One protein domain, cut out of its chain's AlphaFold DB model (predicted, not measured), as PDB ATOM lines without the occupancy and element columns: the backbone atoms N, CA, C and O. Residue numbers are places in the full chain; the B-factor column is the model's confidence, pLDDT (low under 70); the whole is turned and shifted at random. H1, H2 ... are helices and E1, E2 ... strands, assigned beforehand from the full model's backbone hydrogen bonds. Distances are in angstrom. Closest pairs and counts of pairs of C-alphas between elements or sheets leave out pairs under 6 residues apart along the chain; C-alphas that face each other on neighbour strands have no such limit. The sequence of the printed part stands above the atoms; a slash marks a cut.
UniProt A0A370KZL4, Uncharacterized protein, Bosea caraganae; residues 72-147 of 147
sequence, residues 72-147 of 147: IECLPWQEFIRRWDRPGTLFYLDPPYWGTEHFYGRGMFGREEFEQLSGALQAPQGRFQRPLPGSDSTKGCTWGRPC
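AT A GLANCE: This is residues 72 to 147 of the 147 residues of an uncharacterized protein of Bosea caraganae (UniProt A0A370KZL4). This domain has little regular structure: two short parallel strands, E1 and E2, lie side by side, two helices, H1 and H2, run the same way off to one side, and long loops, residues 93 to 110 and 130 to 147, extend beyond the strands' last residues. The 76 printed residues run H1, E1, H2, E2, class mixed, with 24 in named elements. It is compact, radius of gyration of the C-alphas 13.2 A, spanning 32 by 30 by 19 A.

HOW THE PARTS SIT: Look first at E1, residues 90 to 92, and E2, residues 127 to 129, parallel at 25 degrees; N 91 and O 127 are 2.8 A apart, within hydrogen-bond range. E1, H2, residues 111 to 120, and E2 form a strand-helix-strand unit, parallel strands joined through a helix, with a right-handed crossover. H1, residues 77 to 84, is close to H2 but not clearly touching: their closest C-alphas, Gln 78 and Leu 117, are 7.8 A apart, at a shallow tilt of 16 degrees, the same way. H1 and E2 are apart. In H1 every O i to N i+4 pair is within hydrogen-bond range; in H2, 5 of 6.

IN THESE COORDINATES: Find C-alpha 77 at (-24.657, 42.316, -13.057), where H1 begins its 10.7 A. H2 runs 14.9 A; E1 spans 6.5 A; E2 spans 7.1 A, ending at C-alpha 129, (-14.980, 41.132, -1.318).

THE WHOLE: The farthest C-alphas, Ile 72 and Asp 136, are 35.3 A apart. The printed part has no cut; the link E1 to H2 is long. Look for pLDDT under 70 at residues 98, 100 to 107 and 130 to 147.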
ATOM      1  N   ILE A  72     -13.875  40.317 -20.921       93.44
ATOM      2  CA  ILE A  72     -14.620  41.561 -20.690       93.44
ATOM      3  C   ILE A  72     -16.052  41.355 -21.173       93.44
ATOM      4  O   ILE A  72     -16.281  41.126 -22.359       93.44
ATOM      5  N   GLU A  73     -17.016  41.456 -20.261       92.88
ATOM      6  CA  GLU A  73     -18.436  41.286 -20.561       92.88
ATOM      7  C   GLU A  73     -19.214  42.561 -20.216       92.88
ATOM      8  O   GLU A  73     -19.076  43.118 -19.129       92.88
ATOM      9  N   CYS A  74     -20.049  43.022 -21.150       92.19
ATOM     10  CA  CYS A  74     -21.000  44.112 -20.931       92.19
ATOM     11  C   CYS A  74     -22.389  43.502 -20.703       92.19
ATOM     12  O   CYS A  74     -23.196  43.414 -21.628       92.19
ATOM     13  N   LEU A  75     -22.625  42.996 -19.491       90.88
ATOM     14  CA  LEU A  75     -23.864  42.317 -19.097       90.88
ATOM     15  C   LEU A  75     -24.500  42.997 -17.879       90.88
ATOM     16  O   LEU A  75     -23.779  43.611 -17.086       90.88
ATOM     17  N   PRO A  76     -25.820  42.831 -17.668       90.38
ATOM     18  CA  PRO A  76     -26.429  43.091 -16.369       90.38
ATOM     19  C   PRO A  76     -25.702  42.298 -15.276       90.38
ATOM     20  O   PRO A  76     -25.359  41.125 -15.467       90.38
ATOM     21  N   TRP A  77     -25.464  42.920 -14.121       89.56
ATOM     22  CA  TRP A  77     -24.657  42.316 -13.057       89.56
ATOM     23  C   TRP A  77     -25.267  41.000 -12.544       89.56
ATOM     24  O   TRP A  77     -24.530  40.081 -12.185       89.56
ATOM     25  N   GLN A  78     -26.599  40.872 -12.575       91.00
ATOM     26  CA  GLN A  78     -27.326  39.658 -12.200       91.00
ATOM     27  C   GLN A  78     -26.903  38.472 -13.077       91.00
ATOM     28  O   GLN A  78     -26.645  37.370 -12.587       91.00
ATOM     29  N   GLU A  79     -26.807  38.698 -14.389       92.69
ATOM     30  CA  GLU A  79     -26.388  37.670 -15.339       92.69
ATOM     31  C   GLU A  79     -24.903  37.353 -15.211       92.69
ATOM     32  O   GLU A  79     -24.527  36.184 -15.306       92.69
ATOM     33  N   PHE A  80     -24.084  38.377 -14.958       92.94
ATOM     34  CA  PHE A  80     -22.650  38.224 -14.746       92.94
ATOM     35  C   PHE A  80     -22.358  37.322 -13.540       92.94
ATOM     36  O   PHE A  80     -21.657  36.320 -13.683       92.94
ATOM     37  N   ILE A  81     -22.946  37.616 -12.373       91.38
ATOM     38  CA  ILE A  81     -22.756  36.792 -11.169       91.38
ATOM     39  C   ILE A  81     -23.225  35.363 -11.444       91.38
ATOM     40  O   ILE A  81     -22.458  34.426 -11.254       91.38
ATOM     41  N   ARG A  82     -24.432  35.182 -11.992       91.44
ATOM     42  CA  ARG A  82     -24.976  33.847 -12.292       91.44
ATOM     43  C   ARG A  82     -24.086  33.028 -13.234       91.44
ATOM     44  O   ARG A  82     -24.002  31.813 -13.091       91.44
ATOM     45  N   ARG A  83     -23.450  33.660 -14.224       92.88
ATOM     46  CA  ARG A  83     -22.596  32.978 -15.212       92.88
ATOM     47  C   ARG A  83     -21.279  32.481 -14.612       92.88
ATOM     48  O   ARG A  83     -20.790  31.413 -15.000       92.88
ATOM     49  N   TRP A  84     -20.707  33.272 -13.708       92.31
ATOM     50  CA  TRP A  84     -19.360  33.069 -13.177       92.31
ATOM     51  C   TRP A  84     -19.331  32.499 -11.754       92.31
ATOM     52  O   TRP A  84     -18.251  32.135 -11.280       92.31
ATOM     53  N   ASP A  85     -20.482  32.381 -11.086       91.56
ATOM     54  CA  ASP A  85     -20.567  31.832  -9.732       91.56
ATOM     55  C   ASP A  85     -20.258  30.335  -9.737       91.56
ATOM     56  O   ASP A  85     -21.037  29.504 -10.203       91.56
ATOM     57  N   ARG A  86     -19.042  30.014  -9.291       91.44
ATOM     58  CA  ARG A  86     -18.452  28.675  -9.287       91.44
ATOM     59  C   ARG A  86     -17.519  28.551  -8.083       91.44
ATOM     60  O   ARG A  86     -17.002  29.569  -7.606       91.44
ATOM     61  N   PRO A  87     -17.231  27.327  -7.613       91.81
ATOM     62  CA  PRO A  87     -16.270  27.128  -6.540       91.81
ATOM     63  C   PRO A  87     -14.907  27.715  -6.921       91.81
ATOM     64  O   PRO A  87     -14.359  27.411  -7.979       91.81
ATOM     65  N   GLY A  88     -14.361  28.564  -6.050       87.62
ATOM     66  CA  GLY A  88     -13.066  29.220  -6.256       87.62
ATOM     67  C   GLY A  88     -13.123  30.584  -6.954       87.62
ATOM     68  O   GLY A  88     -12.108  31.278  -6.964       87.62
ATOM     69  N   THR A  89     -14.280  31.018  -7.466       91.50
ATOM     70  CA  THR A  89     -14.447  32.385  -7.984       91.50
ATOM     71  C   THR A  89     -14.367  33.400  -6.840       91.50
ATOM     72  O   THR A  89     -14.977  33.205  -5.787       91.50
ATOM     73  N   LEU A  90     -13.641  34.501  -7.048       90.25
ATOM     74  CA  LEU A  90     -13.656  35.670  -6.166       90.25
ATOM     75  C   LEU A  90     -14.316  36.844  -6.893       90.25
ATOM     76  O   LEU A  90     -13.783  37.348  -7.878       90.25
ATOM     77  N   PHE A  91     -15.453  37.301  -6.376       89.69
ATOM     78  CA  PHE A  91     -16.140  38.492  -6.858       89.69
ATOM     79  C   PHE A  91     -15.658  39.734  -6.108       89.69
ATOM     80  O   PHE A  91     -15.768  39.813  -4.883       89.69
ATOM     81  N   TYR A  92     -15.168  40.728  -6.846       88.69
ATOM     82  CA  TYR A  92     -14.950  42.073  -6.322       88.69
ATOM     83  C   TYR A  92     -16.120  42.959  -6.746       88.69
ATOM     84  O   TYR A  92     -16.333  43.168  -7.940       88.69
ATOM     85  N   LEU A  93     -16.894  43.442  -5.775       87.44
ATOM     86  CA  LEU A  93     -18.130  44.181  -6.027       87.44
ATOM     87  C   LEU A  93     -17.997  45.609  -5.510       87.44
ATOM     88  O   LEU A  93     -17.817  45.820  -4.312       87.44
ATOM     89  N   ASP A  94     -18.133  46.569  -6.420       84.12
ATOM     90  CA  ASP A  94     -18.073  48.005  -6.137       84.12
ATOM     91  C   ASP A  94     -19.310  48.709  -6.727       84.12
ATOM     92  O   ASP A  94     -19.205  49.434  -7.719       84.12
ATOM     93  N   PRO A  95     -20.525  48.421  -6.212       82.56
ATOM     94  CA  PRO A  95     -21.725  49.110  -6.670       82.56
ATOM     95  C   PRO A  95     -21.692  50.583  -6.230       82.56
ATOM     96  O   PRO A  95     -20.992  50.927  -5.272       82.56
ATOM     97  N   PRO A  96     -22.482  51.463  -6.873       81.12
ATOM     98  CA  PRO A  96     -22.619  52.849  -6.439       81.12
ATOM     99  C   PRO A  96     -22.913  52.945  -4.938       81.12
ATOM    100  O   PRO A  96     -23.739  52.196  -4.419       81.12
ATOM    101  N   TYR A  97     -22.266  53.867  -4.221       77.50
ATOM    102  CA  TYR A  97     -22.588  54.074  -2.809       77.50
ATOM    103  C   TYR A  97     -24.007  54.623  -2.665       77.50
ATOM    104  O   TYR A  97     -24.483  55.395  -3.506       77.50
ATOM    105  N   TRP A  98     -24.658  54.265  -1.561       69.19
ATOM    106  CA  TRP A  98     -25.992  54.754  -1.230       69.19
ATOM    107  C   TRP A  98     -26.059  56.287  -1.288       69.19
ATOM    108  O   TRP A  98     -25.216  56.975  -0.711       69.19
ATOM    109  N   GLY A  99     -27.052  56.829  -1.994       71.00
ATOM    110  CA  GLY A  99     -27.220  58.272  -2.192       71.00
ATOM    111  C   GLY A  99     -26.311  58.896  -3.260       71.00
ATOM    112  O   GLY A  99     -26.426  60.094  -3.525       71.00
ATOM    113  N   THR A 100     -25.430  58.117  -3.898       69.81
ATOM    114  CA  THR A 100     -24.539  58.560  -4.989       69.81
ATOM    115  C   THR A 100     -24.865  57.906  -6.338       69.81
ATOM    116  O   THR A 100     -24.106  58.019  -7.298       69.81
ATOM    117  N   GLU A 101     -26.023  57.259  -6.459       69.38
ATOM    118  CA  GLU A 101     -26.415  56.466  -7.633       69.38
ATOM    119  C   GLU A 101     -26.438  57.319  -8.915       69.38
ATOM    120  O   GLU A 101     -26.039  56.896  -9.998       69.38
ATOM    121  N   HIS A 102     -26.818  58.586  -8.770       67.25
ATOM    122  CA  HIS A 102     -26.904  59.562  -9.851       67.25
ATOM    123  C   HIS A 102     -25.550  59.952 -10.475       67.25
ATOM    124  O   HIS A 102     -25.545  60.509 -11.574       67.25
ATOM    125  N   PHE A 103     -24.416  59.661  -9.824       63.03
ATOM    126  CA  PHE A 103     -23.082  59.950 -10.368       63.03
ATOM    127  C   PHE A 103     -22.638  58.958 -11.451       63.03
ATOM    128  O   PHE A 103     -21.802  59.312 -12.282       63.03
ATOM    129  N   TYR A 104     -23.216  57.755 -11.476       64.12
ATOM    130  CA  TYR A 104     -22.865  56.699 -12.432       64.12
ATOM    131  C   TYR A 104     -23.733  56.720 -13.697       64.12
ATOM    132  O   TYR A 104     -23.358  56.145 -14.712       64.12
ATOM    133  N   GLY A 105     -24.847  57.457 -13.668       64.19
ATOM    134  CA  GLY A 105     -25.797  57.598 -14.770       64.19
ATOM    135  C   GLY A 105     -27.226  57.396 -14.273       64.19
ATOM    136  O   GLY A 105     -27.495  56.491 -13.486       64.19
ATOM    137  N   ARG A 106     -28.170  58.248 -14.704       60.81
ATOM    138  CA  ARG A 106     -29.578  58.083 -14.301       60.81
ATOM    139  C   ARG A 106     -30.100  56.727 -14.771       60.81
ATOM    140  O   ARG A 106     -30.025  56.431 -15.959       60.81
ATOM    141  N   GLY A 107     -30.667  55.960 -13.843       65.56
ATOM    142  CA  GLY A 107     -31.304  54.675 -14.134       65.56
ATOM    143  C   GLY A 107     -30.340  53.510 -14.366       65.56
ATOM    144  O   GLY A 107     -30.803  52.454 -14.773       65.56
ATOM    145  N   MET A 108     -29.032  53.681 -14.123       71.38
ATOM    146  CA  MET A 108     -28.063  52.580 -14.242       71.38
ATOM    147  C   MET A 108     -27.996  51.681 -13.006       71.38
ATOM    148  O   MET A 108     -27.587  50.535 -13.134       71.38
ATOM    149  N   PHE A 109     -28.356  52.206 -11.831       76.00
ATOM    150  CA  PHE A 109     -28.448  51.420 -10.606       76.00
ATOM    151  C   PHE A 109     -29.581  51.933  -9.712       76.00
ATOM    152  O   PHE A 109     -29.607  53.117  -9.355       76.00
ATOM    153  N   GLY A 110     -30.536  51.063  -9.392       79.19
ATOM    154  CA  GLY A 110     -31.696  51.378  -8.552       79.19
ATOM    155  C   GLY A 110     -31.497  51.022  -7.078       79.19
ATOM    156  O   GLY A 110     -30.659  50.198  -6.729       79.19
ATOM    157  N   ARG A 111     -32.323  51.587  -6.184       77.50
ATOM    158  CA  ARG A 111     -32.288  51.198  -4.760       77.50
ATOM    159  C   ARG A 111     -32.652  49.730  -4.541       77.50
ATOM    160  O   ARG A 111     -32.027  49.059  -3.729       77.50
ATOM    161  N   GLU A 112     -33.621  49.238  -5.303       83.69
ATOM    162  CA  GLU A 112     -34.062  47.839  -5.282       83.69
ATOM    163  C   GLU A 112     -32.932  46.876  -5.677       83.69
ATOM    164  O   GLU A 112     -32.883  45.739  -5.212       83.69
ATOM    165  N   GLU A 113     -31.968  47.333  -6.480       85.25
ATOM    166  CA  GLU A 113     -30.837  46.501  -6.883       85.25
ATOM    167  C   GLU A 113     -29.857  46.238  -5.738       85.25
ATOM    168  O   GLU A 113     -29.191  45.206  -5.756       85.25
ATOM    169  N   PHE A 114     -29.810  47.079  -4.695       81.88
ATOM    170  CA  PHE A 114     -29.048  46.748  -3.484       81.88
ATOM    171  C   PHE A 114     -29.633  45.533  -2.763       81.88
ATOM    172  O   PHE A 114     -28.881  44.689  -2.275       81.88
ATOM    173  N   GLU A 115     -30.961  45.435  -2.697       84.12
ATOM    174  CA  GLU A 115     -31.638  44.296  -2.077       84.12
ATOM    175  C   GLU A 115     -31.450  43.032  -2.918       84.12
ATOM    176  O   GLU A 115     -31.103  41.981  -2.377       84.12
ATOM    177  N   GLN A 116     -31.572  43.144  -4.245       87.56
ATOM    178  CA  GLN A 116     -31.289  42.038  -5.163       87.56
ATOM    179  C   GLN A 116     -29.835  41.564  -5.048       87.56
ATOM    180  O   GLN A 116     -29.585  40.359  -4.992       87.56
ATOM    181  N   LEU A 117     -28.874  42.493  -4.981       86.50
ATOM    182  CA  LEU A 117     -27.455  42.173  -4.834       86.50
ATOM    183  C   LEU A 117     -27.189  41.491  -3.492       86.50
ATOM    184  O   LEU A 117     -26.493  40.483  -3.448       86.50
ATOM    185  N   SER A 118     -27.790  41.985  -2.408       83.44
ATOM    186  CA  SER A 118     -27.732  41.336  -1.095       83.44
ATOM    187  C   SER A 118     -28.231  39.893  -1.166       83.44
ATOM    188  O   SER A 118     -27.544  38.986  -0.701       83.44
ATOM    189  N   GLY A 119     -29.388  39.672  -1.805       83.88
ATOM    190  CA  GLY A 119     -29.973  38.346  -2.003       83.88
ATOM    191  C   GLY A 119     -29.068  37.406  -2.799       83.88
ATOM    192  O   GLY A 119     -28.841  36.273  -2.378       83.88
ATOM    193  N   ALA A 120     -28.474  37.888  -3.894       83.50
ATOM    194  CA  ALA A 120     -27.543  37.108  -4.716       83.50
ATOM    195  C   ALA A 120     -26.277  36.670  -3.951       83.50
ATOM    196  O   ALA A 120     -25.646  35.681  -4.314       83.50
ATOM    197  N   LEU A 121     -25.916  37.380  -2.878       81.12
ATOM    198  CA  LEU A 121     -24.723  37.117  -2.070       81.12
ATOM    199  C   LEU A 121     -24.992  36.288  -0.807       81.12
ATOM    200  O   LEU A 121     -24.057  36.041  -0.046       81.12
ATOM    201  N   GLN A 122     -26.229  35.838  -0.570       80.50
ATOM    202  CA  GLN A 122     -26.549  35.011   0.603       80.50
ATOM    203  C   GLN A 122     -26.070  33.559   0.477       80.50
ATOM    204  O   GLN A 122     -25.772  32.934   1.492       80.50
ATOM    205  N   ALA A 123     -25.984  33.023  -0.743       76.69
ATOM    206  CA  ALA A 123     -25.557  31.642  -0.985       76.69
ATOM    207  C   ALA A 123     -24.695  31.475  -2.260       76.69
ATOM    208  O   ALA A 123     -25.031  30.641  -3.104       76.69
ATOM    209  N   PRO A 124     -23.607  32.249  -2.439       79.38
ATOM    210  CA  PRO A 124     -22.729  32.092  -3.591       79.38
ATOM    211  C   PRO A 124     -21.890  30.814  -3.477       79.38
ATOM    212  O   PRO A 124     -21.515  30.387  -2.381       79.38
ATOM    213  N   GLN A 125     -21.543  30.225  -4.619       79.88
ATOM    214  CA  GLN A 125     -20.514  29.180  -4.686       79.88
ATOM    215  C   GLN A 125     -19.103  29.779  -4.567       79.88
ATOM    216  O   GLN A 125     -18.179  29.139  -4.054       79.88
ATOM    217  N   GLY A 126     -18.936  31.008  -5.053       79.31
ATOM    218  CA  GLY A 126     -17.733  31.814  -4.923       79.31
ATOM    219  C   GLY A 126     -17.639  32.584  -3.603       79.31
ATOM    220  O   GLY A 126     -18.512  32.550  -2.737       79.31
ATOM    221  N   ARG A 127     -16.544  33.326  -3.453       81.62
ATOM    222  CA  ARG A 127     -16.320  34.287  -2.363       81.62
ATOM    223  C   ARG A 127     -16.544  35.700  -2.887       81.62
ATOM    224  O   ARG A 127     -16.364  35.946  -4.077       81.62
ATOM    225  N   PHE A 128     -16.866  36.646  -2.009       80.56
ATOM    226  CA  PHE A 128     -16.967  38.056  -2.381       80.56
ATOM    227  C   PHE A 128     -16.135  38.953  -1.465       80.56
ATOM    228  O   PHE A 128     -15.986  38.688  -0.272       80.56
ATOM    229  N   GLN A 129     -15.620  40.039  -2.034       77.38
ATOM    230  CA  GLN A 129     -14.980  41.132  -1.318       77.38
ATOM    231  C   GLN A 129     -15.631  42.454  -1.724       77.38
ATOM    232  O   GLN A 129     -15.951  42.677  -2.892       77.38
ATOM    233  N   ARG A 130     -15.799  43.338  -0.739       68.12
ATOM    234  CA  ARG A 130     -16.303  44.698  -0.927       68.12
ATOM    235  C   ARG A 130     -15.282  45.703  -0.382       68.12
ATOM    236  O   ARG A 130     -14.739  45.453   0.700       68.12
ATOM    237  N   PRO A 131     -15.046  46.840  -1.051       60.19
ATOM    238  CA  PRO A 131     -14.351  47.964  -0.436       60.19
ATOM    239  C   PRO A 131     -15.175  48.527   0.738       60.19
ATOM    240  O   PRO A 131     -16.369  48.800   0.620       60.19
ATOM    241  N   LEU A 132     -14.559  48.657   1.916       53.69
ATOM    242  CA  LEU A 132     -15.205  49.270   3.079       53.69
ATOM    243  C   LEU A 132     -15.117  50.801   2.970       53.69
ATOM    244  O   LEU A 132     -14.005  51.317   2.835       53.69
ATOM    245  N   PRO A 133     -16.231  51.549   3.084       50.47
ATOM    246  CA  PRO A 133     -16.147  52.973   3.373       50.47
ATOM    247  C   PRO A 133     -15.628  53.143   4.809       50.47
ATOM    248  O   PRO A 133     -16.109  52.491   5.735       50.47
ATOM    249  N   GLY A 134     -14.602  53.975   4.992       43.50
ATOM    250  CA  GLY A 134     -13.925  54.178   6.276       43.50
ATOM    251  C   GLY A 134     -14.746  54.983   7.288       43.50
ATOM    252  O   GLY A 134     -14.397  56.124   7.576       43.50
ATOM    253  N   SER A 135     -15.810  54.401   7.843       42.72
ATOM    254  CA  SER A 135     -16.499  54.930   9.024       42.72
ATOM    255  C   SER A 135     -16.806  53.836  10.055       42.72
ATOM    256  O   SER A 135     -17.185  52.707   9.733       42.72
ATOM    257  N   ASP A 136     -16.630  54.206  11.325       37.50
ATOM    258  CA  ASP A 136     -16.624  53.352  12.525       37.50
ATOM    259  C   ASP A 136     -18.016  52.798  12.927       37.50
ATOM    260  O   ASP A 136     -18.198  52.232  14.001       37.50
ATOM    261  N   SER A 137     -19.032  52.947  12.070       37.91
ATOM    262  CA  SER A 137     -20.427  52.558  12.340       37.91
ATOM    263  C   SER A 137     -20.844  51.217  11.720       37.91
ATOM    264  O   SER A 137     -22.013  50.846  11.750       37.91
ATOM    265  N   THR A 138     -19.915  50.446  11.155       43.56
ATOM    266  CA  THR A 138     -20.250  49.317  10.264       43.56
ATOM    267  C   THR A 138     -20.502  47.968  10.945       43.56
ATOM    268  O   THR A 138     -20.760  46.979  10.255       43.56
ATOM    269  N   LYS A 139     -20.545  47.892  12.283       36.88
ATOM    270  CA  LYS A 139     -21.007  46.687  13.000       36.88
ATOM    271  C   LYS A 139     -22.542  46.583  12.968       36.88
ATOM    272  O   LYS A 139     -23.194  46.689  13.997       36.88
ATOM    273  N   GLY A 140     -23.124  46.409  11.781       39.31
ATOM    274  CA  GLY A 140     -24.572  46.206  11.619       39.31
ATOM    275  C   GLY A 140     -25.146  46.547  10.242       39.31
ATOM    276  O   GLY A 140     -26.245  46.105   9.919       39.31
ATOM    277  N   CYS A 141     -24.410  47.285   9.408       41.28
ATOM    278  CA  CYS A 141     -24.889  47.703   8.090       41.28
ATOM    279  C   CYS A 141     -24.799  46.532   7.074       41.28
ATOM    280  O   CYS A 141     -23.752  46.269   6.469       41.28
ATOM    281  N   THR A 142     -25.907  45.806   6.892       49.06
ATOM    282  CA  THR A 142     -26.135  44.915   5.744       49.06
ATOM    283  C   THR A 142     -26.529  45.739   4.512       49.06
ATOM    284  O   THR A 142     -27.060  46.842   4.635       49.06
ATOM    285  N   TRP A 143     -26.210  45.237   3.313       50.12
ATOM    286  CA  TRP A 143     -26.532  45.878   2.030       50.12
ATOM    287  C   TRP A 143     -27.968  46.439   2.010       50.12
ATOM    288  O   TRP A 143     -28.912  45.701   2.284       50.12
ATOM    289  N   GLY A 144     -28.130  47.727   1.686       45.97
ATOM    290  CA  GLY A 144     -29.447  48.351   1.487       45.97
ATOM    291  C   GLY A 144     -30.176  48.830   2.748       45.97
ATOM    292  O   GLY A 144     -31.313  49.280   2.642       45.97
ATOM    293  N   ARG A 145     -29.553  48.785   3.934       41.47
ATOM    294  CA  ARG A 145     -30.136  49.367   5.153       41.47
ATOM    295  C   ARG A 145     -29.309  50.542   5.669       41.47
ATOM    296  O   ARG A 145     -28.090  50.402   5.780       41.47
ATOM    297  N   PRO A 146     -29.938  51.685   6.003       37.47
ATOM    298  CA  PRO A 146     -29.259  52.680   6.808       37.47
ATOM    299  C   PRO A 146     -28.946  52.067   8.176       37.47
ATOM    300  O   PRO A 146     -29.760  51.334   8.747       37.47
ATOM    301  N   CYS A 147     -27.742  52.358   8.654       45.06
ATOM    302  CA  CYS A 147     -27.508  52.491  10.079       45.06
ATOM    303  C   CYS A 147     -28.369  53.692  10.559       45.06
ATOM    304  O   CYS A 147     -28.983  53.572  11.631       45.06
TER     305      CYS A 147